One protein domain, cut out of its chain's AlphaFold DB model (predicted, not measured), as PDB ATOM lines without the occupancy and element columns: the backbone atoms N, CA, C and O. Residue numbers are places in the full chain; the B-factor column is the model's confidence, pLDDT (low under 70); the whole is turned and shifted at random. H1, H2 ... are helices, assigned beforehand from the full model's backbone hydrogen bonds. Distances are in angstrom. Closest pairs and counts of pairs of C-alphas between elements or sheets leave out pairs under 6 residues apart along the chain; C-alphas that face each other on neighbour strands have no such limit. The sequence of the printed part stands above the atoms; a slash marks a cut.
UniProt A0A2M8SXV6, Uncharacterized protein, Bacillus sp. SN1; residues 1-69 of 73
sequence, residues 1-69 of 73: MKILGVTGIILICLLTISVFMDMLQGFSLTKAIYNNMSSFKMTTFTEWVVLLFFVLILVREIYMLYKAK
ATOM      1  N   MET A   1     -33.792 -42.005   5.212       56.16
ATOM      2  CA  MET A   1     -34.673 -42.781   6.108       56.16
ATOM      3  C   MET A   1     -34.756 -44.192   5.567       56.16
ATOM      4  O   MET A   1     -34.979 -44.328   4.378       56.16
ATOM      5  N   LYS A   2     -34.652 -45.233   6.404       66.94
ATOM      6  CA  LYS A   2     -34.698 -46.637   5.940       66.94
ATOM      7  C   LYS A   2     -35.898 -46.956   5.030       66.94
ATOM      8  O   LYS A   2     -35.766 -47.773   4.132       66.94
ATOM      9  N   ILE A   3     -37.031 -46.281   5.239       76.38
ATOM     10  CA  ILE A   3     -38.255 -46.477   4.458       76.38
ATOM     11  C   ILE A   3     -38.095 -46.066   2.982       76.38
ATOM     12  O   ILE A   3     -38.582 -46.776   2.117       76.38
ATOM     13  N   LEU A   4     -37.381 -44.974   2.678       73.69
ATOM     14  CA  LEU A   4     -37.284 -44.427   1.317       73.69
ATOM     15  C   LEU A   4     -36.439 -45.329   0.412       73.69
ATOM     16  O   LEU A   4     -36.863 -45.648  -0.699       73.69
ATOM     17  N   GLY A   5     -35.294 -45.807   0.908       73.81
ATOM     18  CA  GLY A   5     -34.502 -46.827   0.224       73.81
ATOM     19  C   GLY A   5     -35.274 -48.131  -0.007       73.81
ATOM     20  O   GLY A   5     -35.211 -48.690  -1.101       73.81
ATOM     21  N   VAL A   6     -36.062 -48.585   0.977       80.56
ATOM     22  CA  VAL A   6     -36.920 -49.776   0.829       80.56
ATOM     23  C   VAL A   6     -37.996 -49.553  -0.237       80.56
ATOM     24  O   VAL A   6     -38.169 -50.412  -1.100       80.56
ATOM     25  N   THR A   7     -38.659 -48.395  -0.253       85.00
ATOM     26  CA  THR A   7     -39.645 -48.054  -1.291       85.00
ATOM     27  C   THR A   7     -39.019 -48.058  -2.685       85.00
ATOM     28  O   THR A   7     -39.629 -48.570  -3.620       85.00
ATOM     29  N   GLY A   8     -37.792 -47.550  -2.837       82.94
ATOM     30  CA  GLY A   8     -37.076 -47.588  -4.117       82.94
ATOM     31  C   GLY A   8     -36.813 -49.012  -4.609       82.94
ATOM     32  O   GLY A   8     -37.054 -49.318  -5.775       82.94
ATOM     33  N   ILE A   9     -36.380 -49.901  -3.711       84.31
ATOM     34  CA  ILE A   9     -36.148 -51.319  -4.025       84.31
ATOM     35  C   ILE A   9     -37.455 -52.008  -4.431       84.31
ATOM     36  O   ILE A   9     -37.486 -52.723  -5.433       84.31
ATOM     37  N   ILE A  10     -38.538 -51.769  -3.688       88.06
ATOM     38  CA  ILE A  10     -39.861 -52.321  -4.003       88.06
ATOM     39  C   ILE A  10     -40.316 -51.847  -5.386       88.06
ATOM     40  O   ILE A  10     -40.784 -52.658  -6.179       88.06
ATOM     41  N   LEU A  11     -40.118 -50.569  -5.717       87.25
ATOM     42  CA  LEU A  11     -40.516 -50.005  -7.006       87.25
ATOM     43  C   LEU A  11     -39.751 -50.648  -8.178       87.25
ATOM     44  O   LEU A  11     -40.364 -51.036  -9.169       87.25
ATOM     45  N   ILE A  12     -38.438 -50.863  -8.039       87.12
ATOM     46  CA  ILE A  12     -37.630 -51.597  -9.036       87.12
ATOM     47  C   ILE A  12     -38.103 -53.050  -9.173       87.12
ATOM     48  O   ILE A  12     -38.184 -53.583 -10.283       87.12
ATOM     49  N   CYS A  13     -38.430 -53.697  -8.053       90.19
ATOM     50  CA  CYS A  13     -38.908 -55.075  -8.042       90.19
ATOM     51  C   CYS A  13     -40.254 -55.200  -8.770       90.19
ATOM     52  O   CYS A  13     -40.405 -56.063  -9.630       90.19
ATOM     53  N   LEU A  14     -41.186 -54.277  -8.516       90.25
ATOM     54  CA  LEU A  14     -42.482 -54.219  -9.195       90.25
ATOM     55  C   LEU A  14     -42.339 -54.009 -10.706       90.25
ATOM     56  O   LEU A  14     -42.985 -54.714 -11.479       90.25
ATOM     57  N   LEU A  15     -41.454 -53.104 -11.141       89.38
ATOM     58  CA  LEU A  15     -41.187 -52.892 -12.569       89.38
ATOM     59  C   LEU A  15     -40.600 -54.143 -13.231       89.38
ATOM     60  O   LEU A  15     -40.987 -54.500 -14.342       89.38
ATOM     61  N   THR A  16     -39.703 -54.838 -12.531       90.12
ATOM     62  CA  THR A  16     -39.089 -56.077 -13.024       90.12
ATOM     63  C   THR A  16     -40.124 -57.193 -13.155       90.12
ATOM     64  O   THR A  16     -40.162 -57.869 -14.180       90.12
ATOM     65  N   ILE A  17     -40.996 -57.355 -12.155       92.88
ATOM     66  CA  ILE A  17     -42.098 -58.326 -12.190       92.88
ATOM     67  C   ILE A  17     -43.058 -58.001 -13.338       92.88
ATOM     68  O   ILE A  17     -43.459 -58.909 -14.056       92.88
ATOM     69  N   SER A  18     -43.380 -56.726 -13.562       91.06
ATOM     70  CA  SER A  18     -44.261 -56.300 -14.656       91.06
ATOM     71  C   SER A  18     -43.693 -56.661 -16.036       91.06
ATOM     72  O   SER A  18     -44.369 -57.285 -16.853       91.06
ATOM     73  N   VAL A  19     -42.408 -56.372 -16.274       91.62
ATOM     74  CA  VAL A  19     -41.719 -56.760 -17.520       91.62
ATOM     75  C   VAL A  19     -41.636 -58.282 -17.663       91.62
ATOM     76  O   VAL A  19     -41.829 -58.819 -18.754       91.62
ATOM     77  N   PHE A  20     -41.373 -58.992 -16.566       92.69
ATOM     78  CA  PHE A  20     -41.314 -60.452 -16.561       92.69
ATOM     79  C   PHE A  20     -42.672 -61.090 -16.880       92.69
ATOM     80  O   PHE A  20     -42.740 -62.037 -17.660       92.69
ATOM     81  N   MET A  21     -43.762 -60.543 -16.340       93.50
ATOM     82  CA  MET A  21     -45.125 -60.984 -16.643       93.50
ATOM     83  C   MET A  21     -45.477 -60.771 -18.115       93.50
ATOM     84  O   MET A  21     -46.105 -61.643 -18.716       93.50
ATOM     85  N   ASP A  22     -45.052 -59.662 -18.720       91.25
ATOM     86  CA  ASP A  22     -45.225 -59.435 -20.160       91.25
ATOM     87  C   ASP A  22     -44.446 -60.473 -20.987       91.25
ATOM     88  O   ASP A  22     -44.956 -61.005 -21.976       91.25
ATOM     89  N   MET A  23     -43.236 -60.838 -20.557       92.62
ATOM     90  CA  MET A  23     -42.468 -61.908 -21.202       92.62
ATOM     91  C   MET A  23     -43.136 -63.284 -21.071       92.62
ATOM     92  O   MET A  23     -43.158 -64.035 -22.045       92.62
ATOM     93  N   LEU A  24     -43.718 -63.614 -19.910       93.75
ATOM     94  CA  LEU A  24     -44.488 -64.853 -19.720       93.75
ATOM     95  C   LEU A  24     -45.738 -64.907 -20.611       93.75
ATOM     96  O   LEU A  24     -46.135 -65.985 -21.046       93.75
ATOM     97  N   GLN A  25     -46.322 -63.752 -20.930       91.88
ATOM     98  CA  GLN A  25     -47.429 -63.618 -21.884       91.88
ATOM     99  C   GLN A  25     -46.976 -63.727 -23.357       91.88
ATOM    100  O   GLN A  25     -47.792 -63.577 -24.266       91.88
ATOM    101  N   GLY A  26     -45.690 -63.993 -23.616       91.62
ATOM    102  CA  GLY A  26     -45.136 -64.196 -24.956       91.62
ATOM    103  C   GLY A  26     -44.631 -62.921 -25.636       91.62
ATOM    104  O   GLY A  26     -44.326 -62.944 -26.831       91.62
ATOM    105  N   PHE A  27     -44.521 -61.797 -24.917       89.50
ATOM    106  CA  PHE A  27     -43.923 -60.587 -25.476       89.50
ATOM    107  C   PHE A  27     -42.399 -60.732 -25.540       89.50
ATOM    108  O   PHE A  27     -41.748 -61.180 -24.599       89.50
ATOM    109  N   SER A  28     -41.804 -60.282 -26.646       90.38
ATOM    110  CA  SER A  28     -40.353 -60.083 -26.716       90.38
ATOM    111  C   SER A  28     -39.916 -59.039 -25.685       90.38
ATOM    112  O   SER A  28     -40.643 -58.076 -25.437       90.38
ATOM    113  N   LEU A  29     -38.711 -59.186 -25.130       87.00
ATOM    114  CA  LEU A  29     -38.159 -58.315 -24.088       87.00
ATOM    115  C   LEU A  29     -38.235 -56.823 -24.463       87.00
ATOM    116  O   LEU A  29     -38.679 -56.003 -23.663       87.00
ATOM    117  N   THR A  30     -37.915 -56.466 -25.710       88.81
ATOM    118  CA  THR A  30     -38.032 -55.080 -26.205       88.81
ATOM    119  C   THR A  30     -39.476 -54.580 -26.180       88.81
ATOM    120  O   THR A  30     -39.737 -53.424 -25.854       88.81
ATOM    121  N   LYS A  31     -40.432 -55.457 -26.503       88.81
ATOM    122  CA  LYS A  31     -41.862 -55.138 -26.539       88.81
ATOM    123  C   LYS A  31     -42.445 -55.032 -25.129       88.81
ATOM    124  O   LYS A  31     -43.232 -54.127 -24.888       88.81
ATOM    125  N   ALA A  32     -42.012 -55.889 -24.205       90.06
ATOM    126  CA  ALA A  32     -42.371 -55.837 -22.788       90.06
ATOM    127  C   ALA A  32     -41.883 -54.536 -22.126       90.06
ATOM    128  O   ALA A  32     -42.643 -53.851 -21.440       90.06
ATOM    129  N   ILE A  33     -40.638 -54.132 -22.399       87.69
ATOM    130  CA  ILE A  33     -40.096 -52.856 -21.911       87.69
ATOM    131  C   ILE A  33     -40.855 -51.676 -22.524       87.69
ATOM    132  O   ILE A  33     -41.238 -50.756 -21.804       87.69
ATOM    133  N   TYR A  34     -41.108 -51.701 -23.838       88.69
ATOM    134  CA  TYR A  34     -41.859 -50.637 -24.506       88.69
ATOM    135  C   TYR A  34     -43.290 -50.515 -23.973       88.69
ATOM    136  O   TYR A  34     -43.765 -49.404 -23.760       88.69
ATOM    137  N   ASN A  35     -43.959 -51.640 -23.715       87.50
ATOM    138  CA  ASN A  35     -45.303 -51.681 -23.145       87.50
ATOM    139  C   ASN A  35     -45.338 -51.035 -21.754       87.50
ATOM    140  O   ASN A  35     -46.104 -50.102 -21.517       87.50
ATOM    141  N   ASN A  36     -44.422 -51.440 -20.873       86.81
ATOM    142  CA  ASN A  36     -44.299 -50.860 -19.537       86.81
ATOM    143  C   ASN A  36     -43.940 -49.366 -19.576       86.81
ATOM    144  O   ASN A  36     -44.502 -48.581 -18.818       86.81
ATOM    145  N   MET A  37     -43.069 -48.939 -20.497       82.75
ATOM    146  CA  MET A  37     -42.770 -47.517 -20.715       82.75
ATOM    147  C   MET A  37     -43.937 -46.734 -21.324       82.75
ATOM    148  O   MET A  37     -44.087 -45.543 -21.059       82.75
ATOM    149  N   SER A  38     -44.791 -47.375 -22.119       79.94
ATOM    150  CA  SER A  38     -46.010 -46.747 -22.629       79.94
ATOM    151  C   SER A  38     -47.016 -46.479 -21.510       79.94
ATOM    152  O   SER A  38     -47.699 -45.458 -21.557       79.94
ATOM    153  N   SER A  39     -47.066 -47.311 -20.468       77.12
ATOM    154  CA  SER A  39     -47.864 -47.016 -19.268       77.12
ATOM    155  C   SER A  39     -47.401 -45.734 -18.571       77.12
ATOM    156  O   SER A  39     -48.239 -44.962 -18.113       77.12
ATOM    157  N   PHE A  40     -46.096 -45.425 -18.598       75.56
ATOM    158  CA  PHE A  40     -45.579 -44.138 -18.111       75.56
ATOM    159  C   PHE A  40     -46.024 -42.934 -18.963       75.56
ATOM    160  O   PHE A  40     -46.046 -41.805 -18.478       75.56
ATOM    161  N   LYS A  41     -46.415 -43.135 -20.231       72.31
ATOM    162  CA  LYS A  41     -46.992 -42.056 -21.058       72.31
ATOM    163  C   LYS A  41     -48.429 -41.712 -20.676       72.31
ATOM    164  O   LYS A  41     -48.850 -40.589 -20.926       72.31
ATOM    165  N   MET A  42     -49.176 -42.660 -20.109       77.69
ATOM    166  CA  MET A  42     -50.533 -42.412 -19.604       77.69
ATOM    167  C   MET A  42     -50.535 -41.745 -18.224       77.69
ATOM    168  O   MET A  42     -51.579 -41.297 -17.758       77.69
ATOM    169  N   THR A  43     -49.372 -41.668 -17.579       81.12
ATOM    170  CA  THR A  43     -49.186 -41.049 -16.271       81.12
ATOM    171  C   THR A  43     -49.441 -39.544 -16.339       81.12
ATOM    172  O   THR A  43     -48.930 -38.838 -17.214       81.12
ATOM    173  N   THR A  44     -50.236 -39.041 -15.403       85.38
ATOM    174  CA  THR A  44     -50.610 -37.628 -15.311       85.38
ATOM    175  C   THR A  44     -49.414 -36.750 -14.938       85.38
ATOM    176  O   THR A  44     -48.441 -37.198 -14.331       85.38
ATOM    177  N   PHE A  45     -49.487 -35.456 -15.268       84.25
ATOM    178  CA  PHE A  45     -48.423 -34.495 -14.952       84.25
ATOM    179  C   PHE A  45     -48.061 -34.485 -13.456       84.25
ATOM    180  O   PHE A  45     -46.888 -34.432 -13.095       84.25
ATOM    181  N   THR A  46     -49.061 -34.599 -12.580       85.44
ATOM    182  CA  THR A  46     -48.867 -34.661 -11.126       85.44
ATOM    183  C   THR A  46     -48.036 -35.871 -10.711       85.44
ATOM    184  O   THR A  46     -47.110 -35.746  -9.912       85.44
ATOM    185  N   GLU A  47     -48.325 -37.041 -11.274       83.94
ATOM    186  CA  GLU A  47     -47.585 -38.271 -10.988       83.94
ATOM    187  C   GLU A  47     -46.136 -38.187 -11.490       83.94
ATOM    188  O   GLU A  47     -45.223 -38.631 -10.792       83.94
ATOM    189  N   TRP A  48     -45.895 -37.530 -12.632       84.81
ATOM    190  CA  TRP A  48     -44.542 -37.224 -13.116       84.81
ATOM    191  C   TRP A  48     -43.753 -36.340 -12.144       84.81
ATOM    192  O   TRP A  48     -42.580 -36.614 -11.876       84.81
ATOM    193  N   VAL A  49     -44.385 -35.309 -11.573       86.94
ATOM    194  CA  VAL A  49     -43.757 -34.443 -10.560       86.94
ATOM    195  C   VAL A  49     -43.397 -35.249  -9.308       86.94
ATOM    196  O   VAL A  49     -42.275 -35.140  -8.809       86.94
ATOM    197  N   VAL A  50     -44.303 -36.102  -8.825       87.75
ATOM    198  CA  VAL A  50     -44.055 -36.963  -7.654       87.75
ATOM    199  C   VAL A  50     -42.913 -37.950  -7.916       87.75
ATOM    200  O   VAL A  50     -42.021 -38.081  -7.074       87.75
ATOM    201  N   LEU A  51     -42.892 -38.596  -9.087       85.94
ATOM    202  CA  LEU A  51     -41.806 -39.492  -9.505       85.94
ATOM    203  C   LEU A  51     -40.454 -38.771  -9.537       85.94
ATOM    204  O   LEU A  51     -39.460 -39.308  -9.047       85.94
ATOM    205  N   LEU A  52     -40.414 -37.542 -10.054       87.00
ATOM    206  CA  LEU A  52     -39.192 -36.743 -10.108       87.00
ATOM    207  C   LEU A  52     -38.660 -36.430  -8.702       87.00
ATOM    208  O   LEU A  52     -37.477 -36.647  -8.428       87.00
ATOM    209  N   PHE A  53     -39.524 -35.990  -7.782       87.56
ATOM    210  CA  PHE A  53     -39.129 -35.769  -6.387       87.56
ATOM    211  C   PHE A  53     -38.671 -37.060  -5.705       87.56
ATOM    212  O   PHE A  53     -37.674 -37.051  -4.979       87.56
ATOM    213  N   PHE A  54     -39.349 -38.178  -5.967       85.69
ATOM    214  CA  PHE A  54     -38.976 -39.481  -5.428       85.69
ATOM    215  C   PHE A  54     -37.563 -39.900  -5.865       85.69
ATOM    216  O   PHE A  54     -36.743 -40.275  -5.022       85.69
ATOM    217  N   VAL A  55     -37.236 -39.752  -7.154       86.44
ATOM    218  CA  VAL A  55     -35.897 -40.048  -7.691       86.44
ATOM    219  C   VAL A  55     -34.833 -39.131  -7.081       86.44
ATOM    220  O   VAL A  55     -33.790 -39.621  -6.647       86.44
ATOM    221  N   LEU A  56     -35.086 -37.822  -6.976       87.00
ATOM    222  CA  LEU A  56     -34.137 -36.879  -6.363       87.00
ATOM    223  C   LEU A  56     -33.824 -37.234  -4.901       87.00
ATOM    224  O   LEU A  56     -32.666 -37.180  -4.474       87.00
ATOM    225  N   ILE A  57     -34.843 -37.623  -4.134       85.69
ATOM    226  CA  ILE A  57     -34.685 -38.039  -2.737       85.69
ATOM    227  C   ILE A  57     -33.897 -39.352  -2.650       85.69
ATOM    228  O   ILE A  57     -32.996 -39.456  -1.812       85.69
ATOM    229  N   LEU A  58     -34.173 -40.317  -3.533       83.44
ATOM    230  CA  LEU A  58     -33.418 -41.571  -3.606       83.44
ATOM    231  C   LEU A  58     -31.941 -41.336  -3.919       83.44
ATOM    232  O   LEU A  58     -31.081 -41.862  -3.215       83.44
ATOM    233  N   VAL A  59     -31.627 -40.514  -4.923       85.19
ATOM    234  CA  VAL A  59     -30.238 -40.189  -5.288       85.19
ATOM    235  C   VAL A  59     -29.512 -39.526  -4.118       85.19
ATOM    236  O   VAL A  59     -28.387 -39.910  -3.789       85.19
ATOM    237  N   ARG A  60     -30.160 -38.574  -3.434       85.69
ATOM    238  CA  ARG A  60     -29.605 -37.946  -2.228       85.69
ATOM    239  C   ARG A  60     -29.339 -38.974  -1.132       85.69
ATOM    240  O   ARG A  60     -28.306 -38.900  -0.465       85.69
ATOM    241  N   GLU A  61     -30.254 -39.914  -0.922       82.00
ATOM    242  CA  GLU A  61     -30.106 -40.942   0.103       82.00
ATOM    243  C   GLU A  61     -28.960 -41.907  -0.222       82.00
ATOM    244  O   GLU A  61     -28.117 -42.141   0.645       82.00
ATOM    245  N   ILE A  62     -28.860 -42.373  -1.471       82.19
ATOM    246  CA  ILE A  62     -27.745 -43.199  -1.961       82.19
ATOM    247  C   ILE A  62     -26.416 -42.462  -1.771       82.19
ATOM    248  O   ILE A  62     -25.459 -43.036  -1.251       82.19
ATOM    249  N   TYR A  63     -26.363 -41.174  -2.121       85.12
ATOM    250  CA  TYR A  63     -25.172 -40.345  -1.940       85.12
ATOM    251  C   TYR A  63     -24.770 -40.221  -0.463       85.12
ATOM    252  O   TYR A  63     -23.594 -40.361  -0.118       85.12
ATOM    253  N   MET A  64     -25.737 -40.006   0.433       81.44
ATOM    254  CA  MET A  64     -25.495 -39.946   1.877       81.44
ATOM    255  C   MET A  64     -25.017 -41.292   2.436       81.44
ATOM    256  O   MET A  64     -24.099 -41.311   3.254       81.44
ATOM    257  N   LEU A  65     -25.587 -42.407   1.970       79.19
ATOM    258  CA  LEU A  65     -25.167 -43.767   2.322       79.19
ATOM    259  C   LEU A  65     -23.731 -44.041   1.868       79.19
ATOM    260  O   LEU A  65     -22.917 -44.531   2.652       79.19
ATOM    261  N   TYR A  66     -23.396 -43.661   0.635       79.88
ATOM    262  CA  TYR A  66     -22.052 -43.798   0.082       79.88
ATOM    263  C   TYR A  66     -21.031 -42.951   0.858       79.88
ATOM    264  O   TYR A  66     -19.964 -43.436   1.238       79.88
ATOM    265  N   LYS A  67     -21.384 -41.699   1.180       81.06
ATOM    266  CA  LYS A  67     -20.554 -40.807   2.005       81.06
ATOM    267  C   LYS A  67     -20.373 -41.336   3.433       81.06
ATOM    268  O   LYS A  67     -19.273 -41.238   3.971       81.06
ATOM    269  N   ALA A  68     -21.415 -41.905   4.040       74.44
ATOM    270  CA  ALA A  68     -21.345 -42.503   5.373       74.44
ATOM    271  C   ALA A  68     -20.428 -43.739   5.401       74.44
ATOM    272  O   ALA A  68     -19.597 -43.852   6.300       74.44
ATOM    273  N   LYS A  69     -20.498 -44.599   4.374       63.69
ATOM    274  CA  LYS A  69     -19.592 -45.751   4.194       63.69
ATOM    275  C   LYS A  69     -18.121 -45.351   4.043       63.69
ATOM    276  O   LYS A  69     -17.250 -46.136   4.379       63.69
TER     277      LYS A  69
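This is residues 1 to 69 of the 73 residues of an uncharacterized protein of Bacillus sp. SN1 (UniProt A0A2M8SXV6). The three helices make an open triangle: the longest, H3, meets the first part of H1, H2 meets the last part of H1, and the link from H2 to H3 makes the third corner. Residues 63 to 69 of H3 stick out past the triangle. The printed part has 69 residues, 61 of them in three named helices, H1, H2 and H3 in chain order, with no named strand; the class is all helix. The whole is loose, with a radius of gyration of the C-alphas of 14.8 A, and elongated, spanning 44 by 28 by 17 A.

H3, residues 45 to 69, is 36.4 A long and ends at C-alpha 69, (-19.592, -45.751, 4.194). H1, residues 2 to 24, is 33.0 A long and begins at C-alpha 2, (-34.698, -46.637, 5.940). H2, residues 29 to 41, is 18.7 A long.

H3, with residues 57 to 62 alone, touches residues 4 to 8 of H1; the closest C-alphas, of Gly 5 and Leu 58, are 6.6 A apart. Their steep tilt is 61 degrees, opposite ways. H1, with residues 15 to 23 alone, touches H2; the closest C-alphas, of Asp 22 and Ala 32, are 5.3 A apart. Their steep tilt is 55 degrees, opposite ways. H2 and H3 are apart. Every O i to N i+4 pair is within hydrogen-bond range in H1 and H3, and 8 of 9 in H2.

The C-alphas farthest apart, of Gly 26 and Ala 68, are 44.2 A apart. The printed part has no cut, and both links are tight. Residues 1 to 2 and 69 have pLDDT under 70.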